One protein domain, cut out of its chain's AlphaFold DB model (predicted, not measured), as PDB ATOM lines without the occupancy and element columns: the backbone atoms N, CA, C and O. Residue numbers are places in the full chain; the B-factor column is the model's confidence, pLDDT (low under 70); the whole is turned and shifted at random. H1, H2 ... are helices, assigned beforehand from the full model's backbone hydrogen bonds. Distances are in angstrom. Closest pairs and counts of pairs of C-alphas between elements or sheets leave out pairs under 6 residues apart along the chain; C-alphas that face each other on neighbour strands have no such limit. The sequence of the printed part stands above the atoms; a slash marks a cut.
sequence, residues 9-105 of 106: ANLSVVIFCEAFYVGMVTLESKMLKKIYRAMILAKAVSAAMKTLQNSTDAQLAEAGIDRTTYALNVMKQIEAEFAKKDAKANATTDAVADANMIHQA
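Overview. This is residues 9 to 105 of the 106 residues of an uncharacterized protein of Rhodobacteraceae bacterium (UniProt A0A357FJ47). Two long helices, H1 and H3, make a narrow V: they meet near the end of H1 and the beginning of H3, and their other ends spread apart and stand free. The short helix H2 sits at the closed end, in the turn where the chain folds back from H1 toward H3. The printed part has 97 residues with three named helices in the order H1, H2, H3 and no named strand; the class is all helix. The whole is extended, a rod with a radius of gyration of the C-alphas of 22.0 A and spans of 74 by 27 by 14 A.

Along the chain. H1, the longest helix, covers residues 11 to 54 and measures 64.1 A from first to last C-alpha, beginning at C-alpha 11 (209.626, 162.376, 108.765). H3 covers residues 70 to 103 over 50.3 A and ends at C-alpha 103 (223.820, 144.709, 112.037). H2, residues 57 to 62, is 8.6 A long and begins at C-alpha 57 (181.854, 103.427, 131.492).

Arrangement. H1 touches H3 with residues 41 to 49 alone, and H3 touches H1 with residues 70 to 78 alone. Their closest C-alphas are those of Val 45 and Ala 71, 5.6 A apart. They run opposite ways at a shallow tilt of 25 degrees. H1 and H2 are close but not clearly touching, with the closest C-alphas, those of Leu 52 and Leu 60, 7.8 A apart. They run opposite ways at a steep tilt of 69 degrees, only just short of about perpendicular. H2 and H3 are apart. In H1, H2 and H3 every O i to N i+4 pair is within hydrogen-bond range.

Size, cuts and confidence. The two C-alphas farthest apart are those of Ala 9 and Ala 58, at 75.3 A. Residues 9 to 36, of which 11 to 36 belong to H1, stand free, and so do residues 83 to 105, of which 83 to 103 belong to H3. The printed part has no cut. The link from H1 to H2 is tight, and that from H2 to H3, seven residues, is short. The mean pLDDT of the printed part is 70.3, with residues 9 to 29 and 88 to 105 under 70.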
ATOM      1  N   ALA A   9     209.594 168.130 108.438       39.03
ATOM      2  CA  ALA A   9     208.131 168.027 108.492       39.03
ATOM      3  C   ALA A   9     207.557 166.738 107.866       39.03
ATOM      4  O   ALA A   9     206.420 166.383 108.153       39.03
ATOM      5  N   ASN A  10     208.326 166.029 107.031       42.38
ATOM      6  CA  ASN A  10     207.859 164.812 106.352       42.38
ATOM      7  C   ASN A  10     208.233 163.515 107.093       42.38
ATOM      8  O   ASN A  10     207.657 162.467 106.826       42.38
ATOM      9  N   LEU A  11     209.174 163.568 108.044       42.28
ATOM     10  CA  LEU A  11     209.626 162.376 108.765       42.28
ATOM     11  C   LEU A  11     208.723 162.053 109.969       42.28
ATOM     12  O   LEU A  11     208.472 160.887 110.257       42.28
ATOM     13  N   SER A  12     208.167 163.069 110.637       42.25
ATOM     14  CA  SER A  12     207.293 162.868 111.801       42.25
ATOM     15  C   SER A  12     205.919 162.294 111.441       42.25
ATOM     16  O   SER A  12     205.397 161.506 112.218       42.25
ATOM     17  N   VAL A  13     205.351 162.613 110.270       42.62
ATOM     18  CA  VAL A  13     204.054 162.064 109.817       42.62
ATOM     19  C   VAL A  13     204.187 160.620 109.320       42.62
ATOM     20  O   VAL A  13     203.326 159.796 109.622       42.62
ATOM     21  N   VAL A  14     205.278 160.279 108.623       44.31
ATOM     22  CA  VAL A  14     205.526 158.908 108.138       44.31
ATOM     23  C   VAL A  14     205.846 157.957 109.296       44.31
ATOM     24  O   VAL A  14     205.287 156.868 109.350       44.31
ATOM     25  N   ILE A  15     206.647 158.385 110.282       46.59
ATOM     26  CA  ILE A  15     206.921 157.575 111.485       46.59
ATOM     27  C   ILE A  15     205.647 157.379 112.325       46.59
ATOM     28  O   ILE A  15     205.419 156.285 112.840       46.59
ATOM     29  N   PHE A  16     204.784 158.399 112.436       33.66
ATOM     30  CA  PHE A  16     203.507 158.256 113.145       33.66
ATOM     31  C   PHE A  16     202.533 157.332 112.398       33.66
ATOM     32  O   PHE A  16     201.812 156.577 113.041       33.66
ATOM     33  N   CYS A  17     202.534 157.343 111.059       35.38
ATOM     34  CA  CYS A  17     201.697 156.468 110.238       35.38
ATOM     35  C   CYS A  17     202.144 154.999 110.320       35.38
ATOM     36  O   CYS A  17     201.313 154.130 110.562       35.38
ATOM     37  N   GLU A  18     203.447 154.720 110.224       38.81
ATOM     38  CA  GLU A  18     203.992 153.359 110.335       38.81
ATOM     39  C   GLU A  18     203.803 152.787 111.750       38.81
ATOM     40  O   GLU A  18     203.326 151.665 111.906       38.81
ATOM     41  N   ALA A  19     204.072 153.563 112.807       39.41
ATOM     42  CA  ALA A  19     203.878 153.102 114.186       39.41
ATOM     43  C   ALA A  19     202.393 152.906 114.548       39.41
ATOM     44  O   ALA A  19     202.049 151.986 115.296       39.41
ATOM     45  N   PHE A  20     201.496 153.735 114.003       35.53
ATOM     46  CA  PHE A  20     200.053 153.627 114.224       35.53
ATOM     47  C   PHE A  20     199.414 152.511 113.383       35.53
ATOM     48  O   PHE A  20     198.557 151.786 113.890       35.53
ATOM     49  N   TYR A  21     199.869 152.301 112.144       41.09
ATOM     50  CA  TYR A  21     199.456 151.181 111.295       41.09
ATOM     51  C   TYR A  21     199.954 149.845 111.857       41.09
ATOM     52  O   TYR A  21     199.154 148.932 112.049       41.09
ATOM     53  N   VAL A  22     201.229 149.748 112.258       50.28
ATOM     54  CA  VAL A  22     201.762 148.575 112.974       50.28
ATOM     55  C   VAL A  22     201.013 148.364 114.293       50.28
ATOM     56  O   VAL A  22     200.656 147.230 114.611       50.28
ATOM     57  N   GLY A  23     200.693 149.425 115.038       50.41
ATOM     58  CA  GLY A  23     199.908 149.355 116.275       50.41
ATOM     59  C   GLY A  23     198.486 148.813 116.080       50.41
ATOM     60  O   GLY A  23     198.072 147.907 116.811       50.41
ATOM     61  N   MET A  24     197.756 149.304 115.073       35.41
ATOM     62  CA  MET A  24     196.400 148.840 114.741       35.41
ATOM     63  C   MET A  24     196.393 147.422 114.150       35.41
ATOM     64  O   MET A  24     195.640 146.579 114.636       35.41
ATOM     65  N   VAL A  25     197.285 147.108 113.203       51.31
ATOM     66  CA  VAL A  25     197.431 145.761 112.608       51.31
ATOM     67  C   VAL A  25     197.847 144.727 113.664       51.31
ATOM     68  O   VAL A  25     197.391 143.579 113.651       51.31
ATOM     69  N   THR A  26     198.663 145.126 114.645       53.50
ATOM     70  CA  THR A  26     199.035 144.261 115.775       53.50
ATOM     71  C   THR A  26     197.849 143.993 116.701       53.50
ATOM     72  O   THR A  26     197.700 142.870 117.194       53.50
ATOM     73  N   LEU A  27     196.989 144.986 116.949       54.00
ATOM     74  CA  LEU A  27     195.783 144.798 117.759       54.00
ATOM     75  C   LEU A  27     194.777 143.870 117.064       54.00
ATOM     76  O   LEU A  27     194.231 142.965 117.699       54.00
ATOM     77  N   GLU A  28     194.598 144.038 115.757       59.06
ATOM     78  CA  GLU A  28     193.717 143.213 114.928       59.06
ATOM     79  C   GLU A  28     194.203 141.754 114.880       59.06
ATOM     80  O   GLU A  28     193.450 140.816 115.154       59.06
ATOM     81  N   SER A  29     195.513 141.559 114.707       65.19
ATOM     82  CA  SER A  29     196.161 140.245 114.785       65.19
ATOM     83  C   SER A  29     196.014 139.591 116.165       65.19
ATOM     84  O   SER A  29     195.851 138.372 116.267       65.19
ATOM     85  N   LYS A  30     196.050 140.370 117.254       74.50
ATOM     86  CA  LYS A  30     195.827 139.866 118.623       74.50
ATOM     87  C   LYS A  30     194.383 139.409 118.830       74.50
ATOM     88  O   LYS A  30     194.168 138.366 119.450       74.50
ATOM     89  N   MET A  31     193.404 140.145 118.308       82.06
ATOM     90  CA  MET A  31     191.988 139.775 118.412       82.06
ATOM     91  C   MET A  31     191.656 138.539 117.565       82.06
ATOM     92  O   MET A  31     191.017 137.613 118.070       82.06
ATOM     93  N   LEU A  32     192.182 138.446 116.341       80.62
ATOM     94  CA  LEU A  32     192.040 137.260 115.486       80.62
ATOM     95  C   LEU A  32     192.644 136.005 116.133       80.62
ATOM     96  O   LEU A  32     192.018 134.943 116.139       80.62
ATOM     97  N   LYS A  33     193.820 136.127 116.767       79.44
ATOM     98  CA  LYS A  33     194.440 135.027 117.528       79.44
ATOM     99  C   LYS A  33     193.548 134.535 118.670       79.44
ATOM    100  O   LYS A  33     193.455 133.327 118.880       79.44
ATOM    101  N   LYS A  34     192.872 135.434 119.396       84.56
ATOM    102  CA  LYS A  34     191.945 135.061 120.480       84.56
ATOM    103  C   LYS A  34     190.727 134.299 119.955       84.56
ATOM    104  O   LYS A  34     190.382 133.262 120.518       84.56
ATOM    105  N   ILE A  35     190.119 134.765 118.862       84.00
ATOM    106  CA  ILE A  35     188.962 134.100 118.239       84.00
ATOM    107  C   ILE A  35     189.353 132.714 117.714       84.00
ATOM    108  O   ILE A  35     188.648 131.738 117.966       84.00
ATOM    109  N   TYR A  36     190.508 132.598 117.052       79.31
ATOM    110  CA  TYR A  36     191.026 131.312 116.583       79.31
ATOM    111  C   TYR A  36     191.228 130.324 117.739       79.31
ATOM    112  O   TYR A  36     190.765 129.187 117.671       79.31
ATOM    113  N   ARG A  37     191.851 130.760 118.842       82.25
ATOM    114  CA  ARG A  37     192.031 129.917 120.036       82.25
ATOM    115  C   ARG A  37     190.705 129.465 120.626       82.25
ATOM    116  O   ARG A  37     190.551 128.278 120.891       82.25
ATOM    117  N   ALA A  38     189.748 130.380 120.775       84.31
ATOM    118  CA  ALA A  38     188.416 130.054 121.270       84.31
ATOM    119  C   ALA A  38     187.715 129.018 120.372       84.31
ATOM    120  O   ALA A  38     187.122 128.067 120.879       84.31
ATOM    121  N   MET A  39     187.849 129.139 119.045       86.81
ATOM    122  CA  MET A  39     187.312 128.160 118.096       86.81
ATOM    123  C   MET A  39     187.953 126.776 118.264       86.81
ATOM    124  O   MET A  39     187.239 125.771 118.284       86.81
ATOM    125  N   ILE A  40     189.282 126.702 118.384       83.62
ATOM    126  CA  ILE A  40     189.993 125.430 118.586       83.62
ATOM    127  C   ILE A  40     189.595 124.791 119.918       83.62
ATOM    128  O   ILE A  40     189.307 123.594 119.955       83.62
ATOM    129  N   LEU A  41     189.509 125.586 120.987       83.81
ATOM    130  CA  LEU A  41     189.102 125.114 122.308       83.81
ATOM    131  C   LEU A  41     187.676 124.548 122.275       83.81
ATOM    132  O   LEU A  41     187.444 123.421 122.711       83.81
ATOM    133  N   ALA A  42     186.736 125.278 121.668       82.31
ATOM    134  CA  ALA A  42     185.352 124.835 121.513       82.31
ATOM    135  C   ALA A  42     185.243 123.540 120.691       82.31
ATOM    136  O   ALA A  42     184.492 122.632 121.056       82.31
ATOM    137  N   LYS A  43     186.018 123.415 119.605       81.31
ATOM    138  CA  LYS A  43     186.070 122.187 118.797       81.31
ATOM    139  C   LYS A  43     186.596 120.994 119.587       81.31
ATOM    140  O   LYS A  43     185.990 119.926 119.532       81.31
ATOM    141  N   ALA A  44     187.687 121.171 120.325       82.31
ATOM    142  CA  ALA A  44     188.279 120.101 121.117       82.31
ATOM    143  C   ALA A  44     187.342 119.625 122.231       82.31
ATOM    144  O   ALA A  44     187.177 118.426 122.436       82.31
ATOM    145  N   VAL A  45     186.663 120.557 122.896       84.50
ATOM    146  CA  VAL A  45     185.675 120.249 123.938       84.50
ATOM    147  C   VAL A  45     184.470 119.535 123.351       84.50
ATOM    148  O   VAL A  45     184.016 118.543 123.908       84.50
ATOM    149  N   SER A  46     183.969 119.993 122.203       83.88
ATOM    150  CA  SER A  46     182.866 119.322 121.517       83.88
ATOM    151  C   SER A  46     183.234 117.890 121.121       83.88
ATOM    152  O   SER A  46     182.429 116.979 121.314       83.88
ATOM    153  N   ALA A  47     184.456 117.667 120.627       83.06
ATOM    154  CA  ALA A  47     184.961 116.329 120.339       83.06
ATOM    155  C   ALA A  47     185.069 115.480 121.615       83.06
ATOM    156  O   ALA A  47     184.557 114.364 121.635       83.06
ATOM    157  N   ALA A  48     185.638 116.025 122.692       82.25
ATOM    158  CA  ALA A  48     185.758 115.339 123.976       82.25
ATOM    159  C   ALA A  48     184.389 114.927 124.540       82.25
ATOM    160  O   ALA A  48     184.203 113.783 124.943       82.25
ATOM    161  N   MET A  49     183.404 115.826 124.500       85.38
ATOM    162  CA  MET A  49     182.039 115.543 124.950       85.38
ATOM    163  C   MET A  49     181.358 114.476 124.087       85.38
ATOM    164  O   MET A  49     180.704 113.588 124.630       85.38
ATOM    165  N   LYS A  50     181.544 114.506 122.761       85.38
ATOM    166  CA  LYS A  50     181.037 113.454 121.864       85.38
ATOM    167  C   LYS A  50     181.673 112.096 122.153       85.38
ATOM    168  O   LYS A  50     180.970 111.092 122.130       85.38
ATOM    169  N   THR A  51     182.971 112.055 122.455       81.56
ATOM    170  CA  THR A  51     183.634 110.827 122.911       81.56
ATOM    171  C   THR A  51     182.979 110.316 124.192       81.56
ATOM    172  O   THR A  51     182.552 109.172 124.228       81.56
ATOM    173  N   LEU A  52     182.781 111.171 125.200       85.44
ATOM    174  CA  LEU A  52     182.134 110.769 126.456       85.44
ATOM    175  C   LEU A  52     180.700 110.248 126.273       85.44
ATOM    176  O   LEU A  52     180.299 109.339 127.000       85.44
ATOM    177  N   GLN A  53     179.939 110.832 125.342       86.94
ATOM    178  CA  GLN A  53     178.566 110.420 125.018       86.94
ATOM    179  C   GLN A  53     178.507 109.066 124.305       86.94
ATOM    180  O   GLN A  53     177.567 108.309 124.525       86.94
ATOM    181  N   ASN A  54     179.500 108.764 123.467       85.25
ATOM    182  CA  ASN A  54     179.532 107.546 122.658       85.25
ATOM    183  C   ASN A  54     180.343 106.405 123.297       85.25
ATOM    184  O   ASN A  54     180.442 105.332 122.706       85.25
ATOM    185  N   SER A  55     180.940 106.622 124.472       80.62
ATOM    186  CA  SER A  55     181.736 105.625 125.195       80.62
ATOM    187  C   SER A  55     180.991 105.067 126.404       80.62
ATOM    188  O   SER A  55     180.313 105.801 127.125       80.62
ATOM    189  N   THR A  56     181.148 103.768 126.654       85.06
ATOM    190  CA  THR A  56     180.640 103.116 127.869       85.06
ATOM    191  C   THR A  56     181.577 103.347 129.053       85.06
ATOM    192  O   THR A  56     182.765 103.620 128.878       85.06
ATOM    193  N   ASP A  57     181.063 103.202 130.274       81.44
ATOM    194  CA  ASP A  57     181.854 103.427 131.492       81.44
ATOM    195  C   ASP A  57     183.058 102.472 131.593       81.44
ATOM    196  O   ASP A  57     184.108 102.864 132.090       81.44
ATOM    197  N   ALA A  58     182.951 101.257 131.043       82.00
ATOM    198  CA  ALA A  58     184.066 100.313 130.955       82.00
ATOM    199  C   ALA A  58     185.185 100.810 130.020       82.00
ATOM    200  O   ALA A  58     186.357 100.735 130.378       82.00
ATOM    201  N   GLN A  59     184.831 101.377 128.862       83.94
ATOM    202  CA  GLN A  59     185.802 101.948 127.917       83.94
ATOM    203  C   GLN A  59     186.471 103.206 128.483       83.94
ATOM    204  O   GLN A  59     187.650 103.457 128.244       83.94
ATOM    205  N   LEU A  60     185.720 104.002 129.248       82.69
ATOM    206  CA  LEU A  60     186.258 105.174 129.935       82.69
ATOM    207  C   LEU A  60     187.206 104.766 131.068       82.69
ATOM    208  O   LEU A  60     188.286 105.340 131.181       82.69
ATOM    209  N   ALA A  61     186.850 103.744 131.852       84.31
ATOM    210  CA  ALA A  61     187.700 103.209 132.913       84.31
ATOM    211  C   ALA A  61     189.001 102.602 132.365       84.31
ATOM    212  O   ALA A  61     190.067 102.854 132.920       84.31
ATOM    213  N   GLU A  62     188.933 101.865 131.252       84.88
ATOM    214  CA  GLU A  62     190.109 101.320 130.561       84.88
ATOM    215  C   GLU A  62     191.051 102.427 130.071       84.88
ATOM    216  O   GLU A  62     192.268 102.327 130.212       84.88
ATOM    217  N   ALA A  63     190.492 103.525 129.563       78.50
ATOM    218  CA  ALA A  63     191.265 104.691 129.153       78.50
ATOM    219  C   ALA A  63     191.740 105.568 130.333       78.50
ATOM    220  O   ALA A  63     192.437 106.560 130.111       78.50
ATOM    221  N   GLY A  64     191.352 105.252 131.577       83.06
ATOM    222  CA  GLY A  64     191.616 106.090 132.750       83.06
ATOM    223  C   GLY A  64     190.937 107.465 132.683       83.06
ATOM    224  O   GLY A  64     191.411 108.428 133.285       83.06
ATOM    225  N   ILE A  65     189.854 107.579 131.912       83.06
ATOM    226  CA  ILE A  65     189.142 108.826 131.648       83.06
ATOM    227  C   ILE A  65     187.988 108.974 132.638       83.06
ATOM    228  O   ILE A  65     187.005 108.239 132.590       83.06
ATOM    229  N   ASP A  66     188.061 109.999 133.483       86.31
ATOM    230  CA  ASP A  66     186.922 110.420 134.291       86.31
ATOM    231  C   ASP A  66     186.013 111.377 133.502       86.31
ATOM    232  O   ASP A  66     186.418 112.461 133.070       86.31
ATOM    233  N   ARG A  67     184.745 110.983 133.338       82.44
ATOM    234  CA  ARG A  67     183.734 111.709 132.558       82.44
ATOM    235  C   ARG A  67     183.498 113.131 133.079       82.44
ATOM    236  O   ARG A  67     183.165 114.006 132.281       82.44
ATOM    237  N   THR A  68     183.691 113.383 134.376       85.75
ATOM    238  CA  THR A  68     183.455 114.716 134.959       85.75
ATOM    239  C   THR A  68     184.593 115.701 134.688       85.75
ATOM    240  O   THR A  68     184.353 116.901 134.543       85.75
ATOM    241  N   THR A  69     185.824 115.208 134.552       87.94
ATOM    242  CA  THR A  69     187.028 116.045 134.429       87.94
ATOM    243  C   THR A  69     187.655 116.027 133.039       87.94
ATOM    244  O   THR A  69     188.419 116.936 132.708       87.94
ATOM    245  N   TYR A  70     187.320 115.058 132.187       82.88
ATOM    246  CA  TYR A  70     187.962 114.863 130.885       82.88
ATOM    247  C   TYR A  70     187.915 116.100 129.981       82.88
ATOM    248  O   TYR A  70     188.956 116.573 129.525       82.88
ATOM    249  N   ALA A  71     186.729 116.675 129.762       82.19
ATOM    250  CA  ALA A  71     186.583 117.856 128.910       82.19
ATOM    251  C   ALA A  71     187.371 119.064 129.456       82.19
ATOM    252  O   ALA A  71     187.990 119.802 128.689       82.19
ATOM    253  N   LEU A  72     187.413 119.222 130.783       88.56
ATOM    254  CA  LEU A  72     188.176 120.276 131.452       88.56
ATOM    255  C   LEU A  72     189.691 120.058 131.312       88.56
ATOM    256  O   LEU A  72     190.435 121.007 131.070       88.56
ATOM    257  N   ASN A  73     190.158 118.815 131.429       86.81
ATOM    258  CA  ASN A  73     191.568 118.475 131.244       86.81
ATOM    259  C   ASN A  73     192.021 118.688 129.796       86.81
ATOM    260  O   ASN A  73     193.139 119.154 129.576       86.81
ATOM    261  N   VAL A  74     191.165 118.404 128.811       85.56
ATOM    262  CA  VAL A  74     191.439 118.715 127.399       85.56
ATOM    263  C   VAL A  74     191.573 120.226 127.190       85.56
ATOM    264  O   VAL A  74     192.537 120.658 126.558       85.56
ATOM    265  N   MET A  75     190.677 121.042 127.764       86.38
ATOM    266  CA  MET A  75     190.798 122.508 127.705       86.38
ATOM    267  C   MET A  75     192.134 122.989 128.280       86.38
ATOM    268  O   MET A  75     192.885 123.674 127.589       86.38
ATOM    269  N   LYS A  76     192.460 122.578 129.513       89.12
ATOM    270  CA  LYS A  76     193.683 123.006 130.212       89.12
ATOM    271  C   LYS A  76     194.954 122.635 129.451       89.12
ATOM    272  O   LYS A  76     195.891 123.428 129.399       89.12
ATOM    273  N   GLN A  77     194.994 121.447 128.846       86.50
ATOM    274  CA  GLN A  77     196.136 121.023 128.036       86.50
ATOM    275  C   GLN A  77     196.311 121.905 126.796       86.50
ATOM    276  O   GLN A  77     197.420 122.351 126.511       86.50
ATOM    277  N   ILE A  78     195.225 122.214 126.090       83.69
ATOM    278  CA  ILE A  78     195.270 123.072 124.899       83.69
ATOM    279  C   ILE A  78     195.679 124.505 125.264       83.69
ATOM    280  O   ILE A  78     196.497 125.109 124.569       83.69
ATOM    281  N   GLU A  79     195.161 125.045 126.366       86.06
ATOM    282  CA  GLU A  79     195.567 126.356 126.884       86.06
ATOM    283  C   GLU A  79     197.053 126.390 127.259       86.06
ATOM    284  O   GLU A  79     197.753 127.338 126.895       86.06
ATOM    285  N   ALA A  80     197.564 125.339 127.908       87.31
ATOM    286  CA  ALA A  80     198.982 125.218 128.235       87.31
ATOM    287  C   ALA A  80     199.864 125.176 126.975       87.31
ATOM    288  O   ALA A  80     200.909 125.826 126.933       87.31
ATOM    289  N   GLU A  81     199.443 124.472 125.923       83.62
ATOM    290  CA  GLU A  81     200.161 124.446 124.643       83.62
ATOM    291  C   GLU A  81     200.155 125.810 123.942       83.62
ATOM    292  O   GLU A  81     201.179 126.233 123.394       83.62
ATOM    293  N   PHE A  82     199.045 126.551 124.000       82.56
ATOM    294  CA  PHE A  82     199.016 127.926 123.504       82.56
ATOM    295  C   PHE A  82     199.944 128.846 124.306       82.56
ATOM    296  O   PHE A  82     200.685 129.618 123.695       82.56
ATOM    297  N   ALA A  83     199.977 128.722 125.635       84.06
ATOM    298  CA  ALA A  83     200.869 129.503 126.492       84.06
ATOM    299  C   ALA A  83     202.355 129.206 126.221       84.06
ATOM    300  O   ALA A  83     203.160 130.131 126.105       84.06
ATOM    301  N   LYS A  84     202.729 127.931 126.034       81.25
ATOM    302  CA  LYS A  84     204.095 127.539 125.638       81.25
ATOM    303  C   LYS A  84     204.488 128.134 124.287       81.25
ATOM    304  O   LYS A  84     205.609 128.618 124.123       81.25
ATOM    305  N   LYS A  85     203.575 128.105 123.309       75.88
ATOM    306  CA  LYS A  85     203.822 128.688 121.983       75.88
ATOM    307  C   LYS A  85     203.972 130.207 122.039       75.88
ATOM    308  O   LYS A  85     204.833 130.730 121.338       75.88
ATOM    309  N   ASP A  86     203.206 130.893 122.883       77.00
ATOM    310  CA  ASP A  86     203.363 132.335 123.108       77.00
ATOM    311  C   ASP A  86     204.708 132.677 123.753       77.00
ATOM    312  O   ASP A  86     205.401 133.574 123.278       77.00
ATOM    313  N   ALA A  87     205.126 131.924 124.774       74.88
ATOM    314  CA  ALA A  87     206.430 132.114 125.408       74.88
ATOM    315  C   ALA A  87     207.586 131.931 124.405       74.88
ATOM    316  O   ALA A  87     208.525 132.727 124.381       74.88
ATOM    317  N   LYS A  88     207.491 130.926 123.525       69.94
ATOM    318  CA  LYS A  88     208.482 130.692 122.465       69.94
ATOM    319  C   LYS A  88     208.481 131.799 121.407       69.94
ATOM    320  O   LYS A  88     209.549 132.208 120.959       69.94
ATOM    321  N   ALA A  89     207.307 132.279 121.000       66.19
ATOM    322  CA  ALA A  89     207.195 133.372 120.037       66.19
ATOM    323  C   ALA A  89     207.849 134.658 120.566       66.19
ATOM    324  O   ALA A  89     208.625 135.272 119.838       66.19
ATOM    325  N   ASN A  90     207.621 134.992 121.840       60.81
ATOM    326  CA  ASN A  90     208.223 136.162 122.484       60.81
ATOM    327  C   ASN A  90     209.755 136.046 122.583       60.81
ATOM    328  O   ASN A  90     210.470 136.962 122.187       60.81
ATOM    329  N   ALA A  91     210.275 134.882 122.984       62.03
ATOM    330  CA  ALA A  91     211.721 134.644 123.014       62.03
ATOM    331  C   ALA A  91     212.385 134.767 121.628       62.03
ATOM    332  O   ALA A  91     213.548 135.149 121.520       62.03
ATOM    333  N   THR A  92     211.651 134.459 120.554       59.69
ATOM    334  CA  THR A  92     212.170 134.576 119.184       59.69
ATOM    335  C   THR A  92     212.166 136.034 118.711       59.69
ATOM    336  O   THR A  92     213.107 136.452 118.045       59.69
ATOM    337  N   THR A  93     211.153 136.832 119.068       58.84
ATOM    338  CA  THR A  93     211.142 138.273 118.756       58.84
ATOM    339  C   THR A  93     212.251 139.033 119.476       58.84
ATOM    340  O   THR A  93     212.868 139.899 118.862       58.84
ATOM    341  N   ASP A  94     212.561 138.664 120.720       57.09
ATOM    342  CA  ASP A  94     213.636 139.297 121.491       57.09
ATOM    343  C   ASP A  94     215.018 138.979 120.890       57.09
ATOM    344  O   ASP A  94     215.860 139.864 120.752       57.09
ATOM    345  N   ALA A  95     215.227 137.740 120.430       57.62
ATOM    346  CA  ALA A  95     216.466 137.334 119.763       57.62
ATOM    347  C   ALA A  95     216.669 138.006 118.389       57.62
ATOM    348  O   ALA A  95     217.792 138.337 118.013       57.62
ATOM    349  N   VAL A  96     215.591 138.224 117.627       58.09
ATOM    350  CA  VAL A  96     215.661 138.920 116.329       58.09
ATOM    351  C   VAL A  96     215.887 140.424 116.516       58.09
ATOM    352  O   VAL A  96     216.598 141.032 115.718       58.09
ATOM    353  N   ALA A  97     215.331 141.019 117.577       58.19
ATOM    354  CA  ALA A  97     215.607 142.409 117.931       58.19
ATOM    355  C   ALA A  97     217.092 142.619 118.277       58.19
ATOM    356  O   ALA A  97     217.694 143.563 117.771       58.19
ATOM    357  N   ASP A  98     217.698 141.712 119.049       55.81
ATOM    358  CA  ASP A  98     219.125 141.762 119.398       55.81
ATOM    359  C   ASP A  98     220.037 141.633 118.160       55.81
ATOM    360  O   ASP A  98     220.918 142.463 117.933       55.81
ATOM    361  N   ALA A  99     219.756 140.673 117.272       58.25
ATOM    362  CA  ALA A  99     220.529 140.481 116.042       58.25
ATOM    363  C   ALA A  99     220.474 141.692 115.088       58.25
ATOM    364  O   ALA A  99     221.456 142.004 114.411       58.25
ATOM    365  N   ASN A 100     219.339 142.397 115.037       58.03
ATOM    366  CA  ASN A 100     219.172 143.560 114.166       58.03
ATOM    367  C   ASN A 100     219.936 144.798 114.678       58.03
ATOM    368  O   ASN A 100     220.430 145.590 113.876       58.03
ATOM    369  N   MET A 101     220.100 144.935 115.998       57.62
ATOM    370  CA  MET A 101     220.913 145.998 116.610       57.62
ATOM    371  C   MET A 101     222.408 145.830 116.302       57.62
ATOM    372  O   MET A 101     223.115 146.820 116.127       57.62
ATOM    373  N   ILE A 102     222.884 144.587 116.186       55.72
ATOM    374  CA  ILE A 102     224.282 144.281 115.842       55.72
ATOM    375  C   ILE A 102     224.581 144.623 114.373       55.72
ATOM    376  O   ILE A 102     225.674 145.089 114.062       55.72
ATOM    377  N   HIS A 103     223.616 144.448 113.466       51.72
ATOM    378  CA  HIS A 103     223.820 144.709 112.037       51.72
ATOM    379  C   HIS A 103     223.801 146.204 111.668       51.72
ATOM    380  O   HIS A 103     224.386 146.582 110.663       51.72
ATOM    381  N   GLN A 104     223.161 147.062 112.474       51.88
ATOM    382  CA  GLN A 104     223.174 148.524 112.284       51.88
ATOM    383  C   GLN A 104     224.406 149.222 112.888       51.88
ATOM    384  O   GLN A 104     224.578 150.424 112.691       51.88
ATOM    385  N   ALA A 105     225.244 148.495 113.632       49.03
ATOM    386  CA  ALA A 105     226.439 149.025 114.289       49.03
ATOM    387  C   ALA A 105     227.746 148.796 113.496       49.03
ATOM    388  O   ALA A 105     228.821 149.122 114.004       49.03
TER     389      ALA A 105